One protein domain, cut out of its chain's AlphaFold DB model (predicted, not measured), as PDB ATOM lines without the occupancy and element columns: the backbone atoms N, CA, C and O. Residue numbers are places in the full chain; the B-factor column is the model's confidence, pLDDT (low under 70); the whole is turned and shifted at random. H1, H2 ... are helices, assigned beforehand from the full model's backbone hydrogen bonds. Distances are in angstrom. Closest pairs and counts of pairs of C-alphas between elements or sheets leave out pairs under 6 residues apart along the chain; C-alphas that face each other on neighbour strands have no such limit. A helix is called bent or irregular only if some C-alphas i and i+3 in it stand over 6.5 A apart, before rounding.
ATOM      1  N   ARG A   5     146.952 138.535  23.599       92.94
ATOM      2  CA  ARG A   5     148.351 138.768  23.965       92.94
ATOM      3  C   ARG A   5     149.014 139.891  23.155       92.94
ATOM      4  O   ARG A   5     149.602 140.777  23.762       92.94
ATOM      5  N   GLU A   6     148.899 139.851  21.828       94.12
ATOM      6  CA  GLU A   6     149.514 140.832  20.916       94.12
ATOM      7  C   GLU A   6     148.976 142.239  21.204       94.12
ATOM      8  O   GLU A   6     149.745 143.185  21.311       94.12
ATOM      9  N   ILE A   7     147.667 142.355  21.459       92.25
ATOM     10  CA  ILE A   7     147.019 143.624  21.822       92.25
ATOM     11  C   ILE A   7     147.572 144.175  23.146       92.25
ATOM     12  O   ILE A   7     147.814 145.373  23.265       92.25
ATOM     13  N   VAL A   8     147.758 143.322  24.159       91.69
ATOM     14  CA  VAL A   8     148.267 143.768  25.468       91.69
ATOM     15  C   VAL A   8     149.729 144.219  25.370       91.69
ATOM     16  O   VAL A   8     150.092 145.207  26.011       91.69
ATOM     17  N   GLU A   9     150.546 143.529  24.568       92.62
ATOM     18  CA  GLU A   9     151.945 143.896  24.301       92.62
ATOM     19  C   GLU A   9     152.044 145.213  23.516       92.62
ATOM     20  O   GLU A   9     152.741 146.127  23.956       92.62
ATOM     21  N   GLU A  10     151.309 145.347  22.408       93.50
ATOM     22  CA  GLU A  10     151.331 146.535  21.541       93.50
ATOM     23  C   GLU A  10     150.868 147.795  22.280       93.50
ATOM     24  O   GLU A  10     151.509 148.844  22.218       93.50
ATOM     25  N   LEU A  11     149.783 147.682  23.048       91.44
ATOM     26  CA  LEU A  11     149.231 148.799  23.811       91.44
ATOM     27  C   LEU A  11     149.984 149.062  25.124       91.44
ATOM     28  O   LEU A  11     149.604 149.972  25.865       91.44
ATOM     29  N   ARG A  12     151.021 148.267  25.438       89.62
ATOM     30  CA  ARG A  12     151.830 148.365  26.667       89.62
ATOM     31  C   ARG A  12     150.957 148.466  27.922       89.62
ATOM     32  O   ARG A  12     151.220 149.218  28.864       89.62
ATOM     33  N   VAL A  13     149.860 147.712  27.931       87.44
ATOM     34  CA  VAL A  13     148.891 147.753  29.025       87.44
ATOM     35  C   VAL A  13     149.479 146.993  30.207       87.44
ATOM     36  O   VAL A  13     150.055 145.919  30.050       87.44
ATOM     37  N   PHE A  14     149.300 147.521  31.418       88.19
ATOM     38  CA  PHE A  14     149.739 146.879  32.663       88.19
ATOM     39  C   PHE A  14     151.258 146.757  32.880       88.19
ATOM     40  O   PHE A  14     151.670 145.906  33.676       88.19
ATOM     41  N   GLU A  15     152.079 147.614  32.266       86.56
ATOM     42  CA  GLU A  15     153.541 147.632  32.479       86.56
ATOM     43  C   GLU A  15     153.954 147.751  33.949       86.56
ATOM     44  O   GLU A  15     154.893 147.102  34.394       86.56
ATOM     45  N   ARG A  16     153.234 148.559  34.730       90.75
ATOM     46  CA  ARG A  16     153.539 148.794  36.154       90.75
ATOM     47  C   ARG A  16     152.846 147.815  37.098       90.75
ATOM     48  O   ARG A  16     152.985 147.918  38.315       90.75
ATOM     49  N   ASN A  17     152.038 146.906  36.564       90.44
ATOM     50  CA  ASN A  17     151.253 145.998  37.383       90.44
ATOM     51  C   ASN A  17     152.089 144.758  37.736       90.44
ATOM     52  O   ASN A  17     152.566 144.064  36.840       90.44
ATOM     53  N   LYS A  18     152.184 144.457  39.034       92.44
ATOM     54  CA  LYS A  18     152.958 143.344  39.614       92.44
ATOM     55  C   LYS A  18     152.399 141.952  39.298       92.44
ATOM     56  O   LYS A  18     153.058 140.957  39.577       92.44
ATOM     57  N   VAL A  19     151.186 141.868  38.757       92.50
ATOM     58  CA  VAL A  19     150.572 140.592  38.367       92.50
ATOM     59  C   VAL A  19     151.311 139.998  37.151       92.50
ATOM     60  O   VAL A  19     151.649 140.757  36.236       92.50
ATOM     61  N   PRO A  20     151.525 138.669  37.094       94.12
ATOM     62  CA  PRO A  20     152.113 138.011  35.931       94.12
ATOM     63  C   PRO A  20     151.357 138.314  34.635       94.12
ATOM     64  O   PRO A  20     150.134 138.477  34.624       94.12
ATOM     65  N   PHE A  21     152.094 138.405  33.534       92.44
ATOM     66  CA  PHE A  21     151.555 138.826  32.245       92.44
ATOM     67  C   PHE A  21     150.470 137.867  31.727       92.44
ATOM     68  O   PHE A  21     149.390 138.292  31.317       92.44
ATOM     69  N   GLU A  22     150.699 136.567  31.862       91.88
ATOM     70  CA  GLU A  22     149.809 135.493  31.426       91.88
ATOM     71  C   GLU A  22     148.467 135.542  32.161       91.88
ATOM     72  O   GLU A  22     147.412 135.352  31.556       91.88
ATOM     73  N   VAL A  23     148.489 135.872  33.457       94.38
ATOM     74  CA  VAL A  23     147.277 136.015  34.279       94.38
ATOM     75  C   VAL A  23     146.425 137.183  33.782       94.38
ATOM     76  O   VAL A  23     145.199 137.076  33.721       94.38
ATOM     77  N   LYS A  24     147.052 138.290  33.364       91.94
ATOM     78  CA  LYS A  24     146.345 139.443  32.784       91.94
ATOM     79  C   LYS A  24     145.700 139.077  31.449       91.94
ATOM     80  O   LYS A  24     144.521 139.366  31.244       91.94
ATOM     81  N   VAL A  25     146.451 138.411  30.567       93.88
ATOM     82  CA  VAL A  25     145.944 137.939  29.267       93.88
ATOM     83  C   VAL A  25     144.759 136.995  29.466       93.88
ATOM     84  O   VAL A  25     143.723 137.172  28.822       93.88
ATOM     85  N   LEU A  26     144.866 136.047  30.402       94.56
ATOM     86  CA  LEU A  26     143.785 135.125  30.748       94.56
ATOM     87  C   LEU A  26     142.546 135.866  31.266       94.56
ATOM     88  O   LEU A  26     141.430 135.578  30.829       94.56
ATOM     89  N   GLY A  27     142.725 136.843  32.158       93.62
ATOM     90  CA  GLY A  27     141.632 137.656  32.691       93.62
ATOM     91  C   GLY A  27     140.881 138.425  31.602       93.62
ATOM     92  O   GLY A  27     139.651 138.400  31.560       93.62
ATOM     93  N   ILE A  28     141.607 139.046  30.667       93.50
ATOM     94  CA  ILE A  28     141.003 139.764  29.536       93.50
ATOM     95  C   ILE A  28     140.272 138.799  28.603       93.50
ATOM     96  O   ILE A  28     139.113 139.039  28.265       93.50
ATOM     97  N   ALA A  29     140.912 137.694  28.215       93.62
ATOM     98  CA  ALA A  29     140.296 136.691  27.352       93.62
ATOM     99  C   ALA A  29     139.007 136.131  27.976       93.62
ATOM    100  O   ALA A  29     137.997 135.965  27.292       93.62
ATOM    101  N   THR A  30     139.019 135.900  29.289       95.06
ATOM    102  CA  THR A  30     137.847 135.452  30.048       95.06
ATOM    103  C   THR A  30     136.757 136.518  30.061       95.06
ATOM    104  O   THR A  30     135.602 136.207  29.791       95.06
ATOM    105  N   CYS A  31     137.105 137.784  30.308       93.06
ATOM    106  CA  CYS A  31     136.155 138.897  30.295       93.06
ATOM    107  C   CYS A  31     135.462 139.041  28.929       93.06
ATOM    108  O   CYS A  31     134.234 139.130  28.861       93.06
ATOM    109  N   ILE A  32     136.230 138.985  27.835       91.31
ATOM    110  CA  ILE A  32     135.704 139.056  26.464       91.31
ATOM    111  C   ILE A  32     134.741 137.895  26.207       91.31
ATOM    112  O   ILE A  32     133.591 138.132  25.824       91.31
ATOM    113  N   GLN A  33     135.165 136.657  26.477       91.56
ATOM    114  CA  GLN A  33     134.319 135.474  26.296       91.56
ATOM    115  C   GLN A  33     133.035 135.566  27.127       91.56
ATOM    116  O   GLN A  33     131.934 135.410  26.602       91.56
ATOM    117  N   MET A  34     133.157 135.910  28.408       94.19
ATOM    118  CA  MET A  34     132.027 136.016  29.325       94.19
ATOM    119  C   MET A  34     131.048 137.122  28.912       94.19
ATOM    120  O   MET A  34     129.837 136.962  29.058       94.19
ATOM    121  N   SER A  35     131.540 138.233  28.356       91.94
ATOM    122  CA  SER A  35     130.687 139.303  27.828       91.94
ATOM    123  C   SER A  35     129.851 138.842  26.627       91.94
ATOM    124  O   SER A  35     128.675 139.200  26.525       91.94
ATOM    125  N   SER A  36     130.421 137.996  25.762       91.06
ATOM    126  CA  SER A  36     129.718 137.386  24.629       91.06
ATOM    127  C   SER A  36     128.646 136.398  25.100       91.06
ATOM    128  O   SER A  36     127.482 136.493  24.701       91.06
ATOM    129  N   VAL A  37     129.002 135.519  26.043       91.38
ATOM    130  CA  VAL A  37     128.062 134.573  26.668       91.38
ATOM    131  C   VAL A  37     126.902 135.318  27.326       91.38
ATOM    132  O   VAL A  37     125.744 134.986  27.092       91.38
ATOM    133  N   ARG A  38     127.184 136.386  28.083       92.06
ATOM    134  CA  ARG A  38     126.153 137.205  28.737       92.06
ATOM    135  C   ARG A  38     125.201 137.851  27.734       92.06
ATOM    136  O   ARG A  38     124.001 137.906  27.991       92.06
ATOM    137  N   ARG A  39     125.713 138.359  26.610       92.25
ATOM    138  CA  ARG A  39     124.874 138.926  25.541       92.25
ATOM    139  C   ARG A  39     123.959 137.867  24.940       92.25
ATOM    140  O   ARG A  39     122.762 138.106  24.839       92.25
ATOM    141  N   THR A  40     124.504 136.696  24.628       91.31
ATOM    142  CA  THR A  40     123.729 135.566  24.099       91.31
ATOM    143  C   THR A  40     122.645 135.135  25.084       91.31
ATOM    144  O   THR A  40     121.481 135.040  24.711       91.31
ATOM    145  N   ALA A  41     122.988 134.981  26.365       90.75
ATOM    146  CA  ALA A  41     122.029 134.652  27.415       90.75
ATOM    147  C   ALA A  41     120.906 135.697  27.536       90.75
ATOM    148  O   ALA A  41     119.746 135.329  27.689       90.75
ATOM    149  N   ARG A  42     121.219 136.997  27.415       92.81
ATOM    150  CA  ARG A  42     120.195 138.057  27.390       92.81
ATOM    151  C   ARG A  42     119.267 137.934  26.186       92.81
ATOM    152  O   ARG A  42     118.062 138.041  26.363       92.81
ATOM    153  N   VAL A  43     119.807 137.703  24.990       93.00
ATOM    154  CA  VAL A  43     118.996 137.531  23.771       93.00
ATOM    155  C   VAL A  43     118.071 136.324  23.908       93.00
ATOM    156  O   VAL A  43     116.880 136.441  23.638       93.00
ATOM    157  N   LEU A  44     118.591 135.194  24.394       92.81
ATOM    158  CA  LEU A  44     117.792 133.992  24.631       92.81
ATOM    159  C   LEU A  44     116.716 134.217  25.700       92.81
ATOM    160  O   LEU A  44     115.584 133.801  25.501       92.81
ATOM    161  N   SER A  45     117.039 134.924  26.786       91.50
ATOM    162  CA  SER A  45     116.084 135.261  27.848       91.50
ATOM    163  C   SER A  45     114.951 136.166  27.354       91.50
ATOM    164  O   SER A  45     113.792 135.950  27.708       91.50
ATOM    165  N   LEU A  46     115.259 137.152  26.508       90.00
ATOM    166  CA  LEU A  46     114.248 138.001  25.873       90.00
ATOM    167  C   LEU A  46     113.360 137.188  24.921       90.00
ATOM    168  O   LEU A  46     112.138 137.320  24.962       90.00
ATOM    169  N   ALA A  47     113.962 136.309  24.116       81.56
ATOM    170  CA  ALA A  47     113.231 135.439  23.201       81.56
ATOM    171  C   ALA A  47     112.295 134.470  23.944       81.56
ATOM    172  O   ALA A  47     111.141 134.325  23.554       81.56
ATOM    173  N   SER A  48     112.743 133.866  25.050       79.69
ATOM    174  CA  SER A  48     111.913 132.971  25.869       79.69
ATOM    175  C   SER A  48     110.802 133.685  26.644       79.69
ATOM    176  O   SER A  48     109.865 133.029  27.071       79.69
ATOM    177  N   SER A  49     110.906 135.004  26.848       71.75
ATOM    178  CA  SER A  49     109.886 135.804  27.554       71.75
ATOM    179  C   SER A  49     108.791 136.344  26.624       71.75
ATOM    180  O   SER A  49     107.886 137.032  27.084       71.75
ATOM    181  N   SER A  50     108.912 136.100  25.314       62.25
ATOM    182  CA  SER A  50     108.008 136.608  24.271       62.25
ATOM    183  C   SER A  50     107.050 135.532  23.723       62.25
ATOM    184  O   SER A  50     106.365 135.785  22.733       62.25
TER     185      SER A  50
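What this domain is: This is residues 5 to 50 of the 51 residues of an uncharacterized protein of Candidatus Methanoperedenaceae archaeon GB37 (UniProt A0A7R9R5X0). One long helix, H2, makes the length of this rod-shaped domain, and near the end where H2 begins the short helix H1 sits at a steep angle to it, joined to it by a looped link, residues 11 to 20, of which residues 15 to 20 stick out. From residue 30 onward H2 sticks out alone, with nothing else beside it. The printed part has 46 residues, with two named helices in the order H1, H2 and no named strand; the class is all helix. It is extended, with a radius of gyration of the C-alphas of 15.6 A, and the C-alphas span 48 by 18 by 13 A.

Where its parts are: H2, residues 21 to 48, is the longest helix and measures 40.6 A from first to last C-alpha. It begins with C-alpha 21 at (151.555, 138.826, 32.245) and ends with C-alpha 48 at (111.913, 132.971, 25.869). H1, residues 5 to 10, measures 8.7 A and begins with C-alpha 5 at (148.351, 138.768, 23.965). Neither helix is bent.

How they stand to each other: H2 and H1 are close but not clearly touching, with 2 pairs of C-alphas within 8 A. Their closest C-alphas, those of Val 25 and Arg 5, are 5.9 A apart. Their lines stand at a steep tilt of 64 degrees, and they run opposite ways. Their centres are 19.6 A apart. In both H1 and H2 every pair of O i and N i+4 is within hydrogen-bond range.

The domain as a whole: The two C-alphas farthest apart, those of Arg 16 and Ser 50, are 48.6 A apart. The link from H1 to H2, with 10 residues between them, is short but not tight. Residues 15 to 20 stand free, and so do residues 30 to 50, of which 30 to 48 belong to H2. The printed part has no cut. Its mean pLDDT is 90.5, and residue 50 is the one printed residue under 70.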